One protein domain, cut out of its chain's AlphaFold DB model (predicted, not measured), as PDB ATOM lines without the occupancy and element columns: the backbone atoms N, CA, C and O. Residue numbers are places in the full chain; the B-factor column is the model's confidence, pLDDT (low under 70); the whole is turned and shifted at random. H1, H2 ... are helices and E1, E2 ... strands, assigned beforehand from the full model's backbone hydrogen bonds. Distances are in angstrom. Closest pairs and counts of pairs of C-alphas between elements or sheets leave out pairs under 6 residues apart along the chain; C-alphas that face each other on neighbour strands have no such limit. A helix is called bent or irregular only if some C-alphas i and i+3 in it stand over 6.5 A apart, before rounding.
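This is residues 70 to 90, 151 to 163 and 181 to 205 of the 451 residues of an uncharacterized protein of Morchella conica CCBAS932 (UniProt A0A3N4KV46). A long, strongly twisted ribbon of three antiparallel strands, E1, E2 and E3, is bent along its length, and one short helix, H1, sits at one end of it, where E1 and E3 end and E2 begins. From that same end the stretch after E1 leads away, and its residues 85 to 90 stick out free of the rest. The printed part has 59 residues with three named strands and one named helix, in the order E1, E2, E3, H1 along the chain; the sheet's order is E1, E2, E3, and the class is mixed, helices and strands. The whole is loose, with a radius of gyration of the C-alphas of 14.6 A, and flat in outline, spanning 45 by 37 by 15 A.

The inner strand E2 is residues 152 to 161, 26.4 A from first to last C-alpha, and begins with C-alpha 152 at (107.438, 115.333, 72.669). The edge strand E1 is residues 71 to 80, 22.8 A long, with C-alpha 71 at (96.143, 99.973, 75.550). The other edge strand, E3, is residues 182 to 191, 24.2 A long. E1 bends by 79 degrees at residue 76, E2 by 57 degrees at residue 155 and E3 by 64 degrees at residue 186. The helix H1 is residues 193 to 202, 13.9 A long, and ends with C-alpha 202 at (94.505, 121.515, 81.007).

E1 and E2 are antiparallel neighbours, with 164 degrees between their directions. The C-alphas of Pro 74 and Gly 156 face each other at 4.2 A, and N 73 and O 157, 2.8 A, and N 153 and O 79, 2.9 A, are within hydrogen-bond range. E2 and E3 are antiparallel neighbours at 156 degrees. The C-alphas of Lys 155 and Ser 188 face each other at 4.3 A, and N 158 and O 185, 2.8 A, and N 191 and O 152, 2.7 A, are within hydrogen-bond range. The sheet's C-alphas lie up to 5.4 A off their best plane. A tight link of one residue joins E3 to H1. H1 is on the sheet but only grazes it, with its residues 193 to 200. The closest C-alphas of H1 and E2 are those of Gln 193 and Tyr 152, 7.1 A apart. In H1 every O i to N i+4 pair is within hydrogen-bond range.

The two C-alphas farthest apart are those of Leu 88 and Asn 181, 46.7 A. Residues 91 to 150 are not printed, and C-alphas 90 and 151 are 15.1 A apart across that cut, which lies between E1 and E2. Residues 164 to 180, between E2 and E3, are not printed either, and C-alphas 163 and 181 are 9.1 A apart. The mean pLDDT of the printed part is 89.5, and residues 203 to 205 are under 70.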
ATOM      1  N   PRO A  70      96.057  97.634  71.410       88.56
ATOM      2  CA  PRO A  70      96.931  97.695  72.568       88.56
ATOM      3  C   PRO A  70      96.721  98.999  73.352       88.56
ATOM      4  O   PRO A  70      96.882 100.112  72.832       88.56
ATOM      5  N   LEU A  71      96.403  98.863  74.640       89.56
ATOM      6  CA  LEU A  71      96.143  99.973  75.550       89.56
ATOM      7  C   LEU A  71      97.463 100.610  75.986       89.56
ATOM      8  O   LEU A  71      98.270 100.000  76.682       89.56
ATOM      9  N   PHE A  72      97.673 101.873  75.627       90.44
ATOM     10  CA  PHE A  72      98.816 102.639  76.115       90.44
ATOM     11  C   PHE A  72      98.425 103.464  77.337       90.44
ATOM     12  O   PHE A  72      97.712 104.461  77.221       90.44
ATOM     13  N   ILE A  73      98.936 103.073  78.503       90.75
ATOM     14  CA  ILE A  73      98.809 103.837  79.739       90.75
ATOM     15  C   ILE A  73     100.013 104.776  79.831       90.75
ATOM     16  O   ILE A  73     101.145 104.323  80.025       90.75
ATOM     17  N   PRO A  74      99.812 106.093  79.694       90.88
ATOM     18  CA  PRO A  74     100.922 107.020  79.690       90.88
ATOM     19  C   PRO A  74     101.457 107.230  81.116       90.88
ATOM     20  O   PRO A  74     100.818 107.894  81.936       90.88
ATOM     21  N   LEU A  75     102.645 106.698  81.400       89.50
ATOM     22  CA  LEU A  75     103.283 106.742  82.716       89.50
ATOM     23  C   LEU A  75     104.521 107.645  82.680       89.50
ATOM     24  O   LEU A  75     105.419 107.466  81.867       89.50
ATOM     25  N   GLY A  76     104.584 108.603  83.601       85.50
ATOM     26  CA  GLY A  76     105.694 109.549  83.702       85.50
ATOM     27  C   GLY A  76     105.445 110.893  83.015       85.50
ATOM     28  O   GLY A  76     104.364 111.178  82.477       85.50
ATOM     29  N   PHE A  77     106.465 111.745  83.105       87.19
ATOM     30  CA  PHE A  77     106.451 113.102  82.574       87.19
ATOM     31  C   PHE A  77     106.719 113.114  81.065       87.19
ATOM     32  O   PHE A  77     107.286 112.176  80.507       87.19
ATOM     33  N   LEU A  78     106.275 114.180  80.396       90.88
ATOM     34  CA  LEU A  78     106.621 114.410  78.997       90.88
ATOM     35  C   LEU A  78     108.090 114.814  78.900       90.88
ATOM     36  O   LEU A  78     108.509 115.760  79.566       90.88
ATOM     37  N   GLU A  79     108.830 114.137  78.036       93.38
ATOM     38  CA  GLU A  79     110.202 114.490  77.700       93.38
ATOM     39  C   GLU A  79     110.191 115.261  76.373       93.38
ATOM     40  O   GLU A  79     109.538 114.863  75.406       93.38
ATOM     41  N   GLU A  80     110.868 116.411  76.333       94.31
ATOM     42  CA  GLU A  80     111.115 117.120  75.076       94.31
ATOM     43  C   GLU A  80     112.195 116.347  74.313       94.31
ATOM     44  O   GLU A  80     113.305 116.160  74.812       94.31
ATOM     45  N   GLY A  81     111.853 115.860  73.123       91.31
ATOM     46  CA  GLY A  81     112.792 115.213  72.219       91.31
ATOM     47  C   GLY A  81     113.881 116.183  71.748       91.31
ATOM     48  O   GLY A  81     113.750 117.406  71.888       91.31
ATOM     49  N   PRO A  82     114.982 115.665  71.180       92.44
ATOM     50  CA  PRO A  82     116.086 116.502  70.737       92.44
ATOM     51  C   PRO A  82     115.623 117.489  69.658       92.44
ATOM     52  O   PRO A  82     115.009 117.117  68.657       92.44
ATOM     53  N   ARG A  83     115.945 118.774  69.842       93.06
ATOM     54  CA  ARG A  83     115.676 119.804  68.833       93.06
ATOM     55  C   ARG A  83     116.630 119.623  67.659       93.06
ATOM     56  O   ARG A  83     117.826 119.869  67.801       93.06
ATOM     57  N   ARG A  84     116.100 119.258  66.493       94.38
ATOM     58  CA  ARG A  84     116.856 119.244  65.232       94.38
ATOM     59  C   ARG A  84     116.591 120.505  64.409       94.38
ATOM     60  O   ARG A  84     115.570 121.168  64.585       94.38
ATOM     61  N   ARG A  85     117.530 120.866  63.534       96.44
ATOM     62  CA  ARG A  85     117.316 121.885  62.490       96.44
ATOM     63  C   ARG A  85     116.694 121.214  61.267       96.44
ATOM     64  O   ARG A  85     116.796 119.998  61.142       96.44
ATOM     65  N   TYR A  86     116.066 121.998  60.395       96.12
ATOM     66  CA  TYR A  86     115.614 121.460  59.115       96.12
ATOM     67  C   TYR A  86     116.802 121.007  58.265       96.12
ATOM     68  O   TYR A  86     117.801 121.721  58.142       96.12
ATOM     69  N   GLU A  87     116.659 119.838  57.660       96.62
ATOM     70  CA  GLU A  87     117.551 119.320  56.634       96.62
ATOM     71  C   GLU A  87     117.052 119.738  55.244       96.62
ATOM     72  O   GLU A  87     115.863 119.985  55.038       96.62
ATOM     73  N   LEU A  88     117.945 119.804  54.250       96.19
ATOM     74  CA  LEU A  88     117.547 120.131  52.869       96.19
ATOM     75  C   LEU A  88     116.619 119.062  52.255       96.19
ATOM     76  O   LEU A  88     115.862 119.344  51.323       96.19
ATOM     77  N   THR A  89     116.690 117.842  52.778       97.44
ATOM     78  CA  THR A  89     115.858 116.687  52.425       97.44
ATOM     79  C   THR A  89     114.469 116.743  53.059       97.44
ATOM     80  O   THR A  89     113.571 116.064  52.563       97.44
ATOM     81  N   ASP A  90     114.257 117.554  54.105       96.94
ATOM     82  CA  ASP A  90     112.961 117.628  54.779       96.94
ATOM     83  C   ASP A  90     111.898 118.221  53.826       96.94
ATOM     84  O   ASP A  90     112.095 119.307  53.263       96.94
ATOM     85  N   GLU A 151     109.466 117.668  69.092       92.88
ATOM     86  CA  GLU A 151     108.720 116.429  69.253       92.88
ATOM     87  C   GLU A 151     108.710 116.079  70.736       92.88
ATOM     88  O   GLU A 151     109.736 116.147  71.404       92.88
ATOM     89  N   TYR A 152     107.546 115.746  71.277       94.44
ATOM     90  CA  TYR A 152     107.438 115.333  72.669       94.44
ATOM     91  C   TYR A 152     107.311 113.828  72.722       94.44
ATOM     92  O   TYR A 152     106.539 113.249  71.964       94.44
ATOM     93  N   ILE A 153     108.036 113.199  73.633       95.25
ATOM     94  CA  ILE A 153     107.979 111.761  73.844       95.25
ATOM     95  C   ILE A 153     107.367 111.528  75.215       95.25
ATOM     96  O   ILE A 153     107.711 112.185  76.199       95.25
ATOM     97  N   ARG A 154     106.422 110.594  75.285       94.31
ATOM     98  CA  ARG A 154     105.860 110.138  76.549       94.31
ATOM     99  C   ARG A 154     106.132 108.658  76.703       94.31
ATOM    100  O   ARG A 154     105.727 107.860  75.860       94.31
ATOM    101  N   LYS A 155     106.815 108.314  77.788       94.44
ATOM    102  CA  LYS A 155     106.987 106.929  78.217       94.44
ATOM    103  C   LYS A 155     105.664 106.419  78.788       94.44
ATOM    104  O   LYS A 155     104.805 107.196  79.209       94.44
ATOM    105  N   GLY A 156     105.452 105.119  78.724       94.44
ATOM    106  CA  GLY A 156     104.239 104.508  79.235       94.44
ATOM    107  C   GLY A 156     104.278 102.999  79.161       94.44
ATOM    108  O   GLY A 156     105.185 102.414  78.567       94.44
ATOM    109  N   LEU A 157     103.281 102.391  79.788       94.44
ATOM    110  CA  LEU A 157     103.069 100.957  79.746       94.44
ATOM    111  C   LEU A 157     102.103 100.654  78.604       94.44
ATOM    112  O   LEU A 157     100.956 101.101  78.620       94.44
ATOM    113  N   LEU A 158     102.579  99.924  77.607       93.88
ATOM    114  CA  LEU A 158     101.756  99.345  76.564       93.88
ATOM    115  C   LEU A 158     101.274  97.974  77.036       93.88
ATOM    116  O   LEU A 158     102.081  97.110  77.369       93.88
ATOM    117  N   ILE A 159      99.961  97.800  77.077       92.50
ATOM    118  CA  ILE A 159      99.300  96.541  77.402       92.50
ATOM    119  C   ILE A 159      98.705  96.025  76.100       92.50
ATOM    120  O   ILE A 159      97.690  96.542  75.633       92.50
ATOM    121  N   SER A 160      99.359  95.038  75.503       91.88
ATOM    122  CA  SER A 160      98.893  94.400  74.274       91.88
ATOM    123  C   SER A 160      98.266  93.043  74.601       91.88
ATOM    124  O   SER A 160      98.772  92.347  75.492       91.88
ATOM    125  N   PRO A 161      97.200  92.622  73.898       88.50
ATOM    126  CA  PRO A 161      96.810  91.216  73.917       88.50
ATOM    127  C   PRO A 161      97.988  90.362  73.418       88.50
ATOM    128  O   PRO A 161      98.763  90.820  72.574       88.50
ATOM    129  N   ALA A 162      98.161  89.149  73.952       83.62
ATOM    130  CA  ALA A 162      99.119  88.200  73.387       83.62
ATOM    131  C   ALA A 162      98.836  88.028  71.888       83.62
ATOM    132  O   ALA A 162      97.676  87.873  71.490       83.62
ATOM    133  N   GLU A 163      99.888  88.095  71.067       83.38
ATOM    134  CA  GLU A 163      99.779  87.775  69.646       83.38
ATOM    135  C   GLU A 163      99.170  86.378  69.532       83.38
ATOM    136  O   GLU A 163      99.604  85.447  70.211       83.38
ATOM    137  N   ASN A 181      97.372  86.477  79.867       84.75
ATOM    138  CA  ASN A 181      97.696  86.484  78.439       84.75
ATOM    139  C   ASN A 181      97.941  87.910  77.918       84.75
ATOM    140  O   ASN A 181      97.864  88.158  76.717       84.75
ATOM    141  N   LEU A 182      98.171  88.872  78.813       88.38
ATOM    142  CA  LEU A 182      98.502  90.245  78.445       88.38
ATOM    143  C   LEU A 182     100.020  90.418  78.411       88.38
ATOM    144  O   LEU A 182     100.728  90.032  79.342       88.38
ATOM    145  N   LYS A 183     100.522  91.032  77.338       90.81
ATOM    146  CA  LYS A 183     101.923  91.428  77.208       90.81
ATOM    147  C   LYS A 183     102.074  92.867  77.689       90.81
ATOM    148  O   LYS A 183     101.373  93.764  77.220       90.81
ATOM    149  N   TYR A 184     103.005  93.077  78.611       94.19
ATOM    150  CA  TYR A 184     103.320  94.384  79.178       94.19
ATOM    151  C   TYR A 184     104.670  94.855  78.646       94.19
ATOM    152  O   TYR A 184     105.688  94.206  78.882       94.19
ATOM    153  N   GLU A 185     104.689  95.985  77.948       95.88
ATOM    154  CA  GLU A 185     105.910  96.546  77.372       95.88
ATOM    155  C   GLU A 185     106.061  98.022  77.742       95.88
ATOM    156  O   GLU A 185     105.117  98.807  77.660       95.88
ATOM    157  N   TRP A 186     107.263  98.424  78.152       96.19
ATOM    158  CA  TRP A 186     107.581  99.835  78.352       96.19
ATOM    159  C   TRP A 186     107.887 100.482  77.005       96.19
ATOM    160  O   TRP A 186     108.926 100.217  76.407       96.19
ATOM    161  N   VAL A 187     106.995 101.357  76.544       96.62
ATOM    162  CA  VAL A 187     107.084 101.975  75.216       96.62
ATOM    163  C   VAL A 187     107.114 103.493  75.336       96.62
ATOM    164  O   VAL A 187     106.474 104.100  76.195       96.62
ATOM    165  N   SER A 188     107.867 104.125  74.440       94.75
ATOM    166  CA  SER A 188     107.882 105.573  74.257       94.75
ATOM    167  C   SER A 188     107.037 105.934  73.040       94.75
ATOM    168  O   SER A 188     107.329 105.472  71.940       94.75
ATOM    169  N   ARG A 189     105.991 106.749  73.215       94.31
ATOM    170  CA  ARG A 189     105.150 107.222  72.105       94.31
ATOM    171  C   ARG A 189     105.355 108.717  71.855       94.31
ATOM    172  O   ARG A 189     105.398 109.486  72.821       94.31
ATOM    173  N   PRO A 190     105.444 109.152  70.585       94.31
ATOM    174  CA  PRO A 190     105.434 110.568  70.268       94.31
ATOM    175  C   PRO A 190     104.064 111.156  70.615       94.31
ATOM    176  O   PRO A 190     103.015 110.564  70.356       94.31
ATOM    177  N   VAL A 191     104.067 112.338  71.216       93.06
ATOM    178  CA  VAL A 191     102.871 113.083  71.583       93.06
ATOM    179  C   VAL A 191     102.719 114.245  70.609       93.06
ATOM    180  O   VAL A 191     103.588 115.120  70.566       93.06
ATOM    181  N   PRO A 192     101.610 114.300  69.847       90.12
ATOM    182  CA  PRO A 192     101.347 115.413  68.950       90.12
ATOM    183  C   PRO A 192     101.398 116.744  69.697       90.12
ATOM    184  O   PRO A 192     100.873 116.875  70.806       90.12
ATOM    185  N   GLN A 193     101.970 117.766  69.067       87.06
ATOM    186  CA  GLN A 193     102.150 119.077  69.690       87.06
ATOM    187  C   GLN A 193     100.825 119.702  70.158       87.06
ATOM    188  O   GLN A 193     100.775 120.324  71.216       87.06
ATOM    189  N   ASN A 194      99.731 119.477  69.424       84.38
ATOM    190  CA  ASN A 194      98.392 119.914  69.830       84.38
ATOM    191  C   ASN A 194      97.932 119.227  71.121       84.38
ATOM    192  O   ASN A 194      97.330 119.867  71.983       84.38
ATOM    193  N   THR A 195      98.239 117.939  71.276       87.19
ATOM    194  CA  THR A 195      97.958 117.183  72.498       87.19
ATOM    195  C   THR A 195      98.812 117.700  73.647       87.19
ATOM    196  O   THR A 195      98.276 117.941  74.721       87.19
ATOM    197  N   MET A 196     100.101 117.972  73.423       88.12
ATOM    198  CA  MET A 196     100.962 118.586  74.441       88.12
ATOM    199  C   MET A 196     100.462 119.975  74.850       88.12
ATOM    200  O   MET A 196     100.333 120.268  76.037       88.12
ATOM    201  N   HIS A 197     100.084 120.820  73.890       85.19
ATOM    202  CA  HIS A 197      99.488 122.114  74.193       85.19
ATOM    203  C   HIS A 197      98.246 121.945  75.076       85.19
ATOM    204  O   HIS A 197      98.193 122.533  76.151       85.19
ATOM    205  N   ARG A 198      97.322 121.048  74.712       82.75
ATOM    206  CA  ARG A 198      96.143 120.734  75.535       82.75
ATOM    207  C   ARG A 198      96.513 120.221  76.922       82.75
ATOM    208  O   ARG A 198      95.920 120.670  77.896       82.75
ATOM    209  N   LEU A 199      97.471 119.305  77.041       82.75
ATOM    210  CA  LEU A 199      97.900 118.759  78.331       82.75
ATOM    211  C   LEU A 199      98.498 119.859  79.212       82.75
ATOM    212  O   LEU A 199      98.094 120.005  80.362       82.75
ATOM    213  N   SER A 200      99.383 120.687  78.658       79.19
ATOM    214  CA  SER A 200      99.983 121.815  79.374       79.19
ATOM    215  C   SER A 200      98.962 122.890  79.755       79.19
ATOM    216  O   SER A 200      99.082 123.489  80.821       79.19
ATOM    217  N   THR A 201      97.918 123.113  78.950       76.00
ATOM    218  CA  THR A 201      96.855 124.065  79.296       76.00
ATOM    219  C   THR A 201      95.832 123.490  80.271       76.00
ATOM    220  O   THR A 201      95.257 124.269  81.026       76.00
ATOM    221  N   THR A 202      95.593 122.173  80.256       74.81
ATOM    222  CA  THR A 202      94.505 121.515  81.007       74.81
ATOM    223  C   THR A 202      94.967 120.933  82.341       74.81
ATOM    224  O   THR A 202      94.313 121.166  83.349       74.81
ATOM    225  N   LEU A 203      96.078 120.186  82.363       68.75
ATOM    226  CA  LEU A 203      96.539 119.458  83.556       68.75
ATOM    227  C   LEU A 203      97.304 120.348  84.534       68.75
ATOM    228  O   LEU A 203      97.170 120.196  85.742       68.75
ATOM    229  N   TYR A 204      98.076 121.300  84.013       65.38
ATOM    230  CA  TYR A 204      98.836 122.246  84.825       65.38
ATOM    231  C   TYR A 204      98.503 123.665  84.408       65.38
ATOM    232  O   TYR A 204      99.344 124.358  83.823       65.38
ATOM    233  N   PRO A 205      97.285 124.144  84.711       67.56
ATOM    234  CA  PRO A 205      96.937 125.508  84.419       67.56
ATOM    235  C   PRO A 205      97.616 126.413  85.451       67.56
ATOM    236  O   PRO A 205      96.970 127.027  86.293       67.56
TER     237      PRO A 205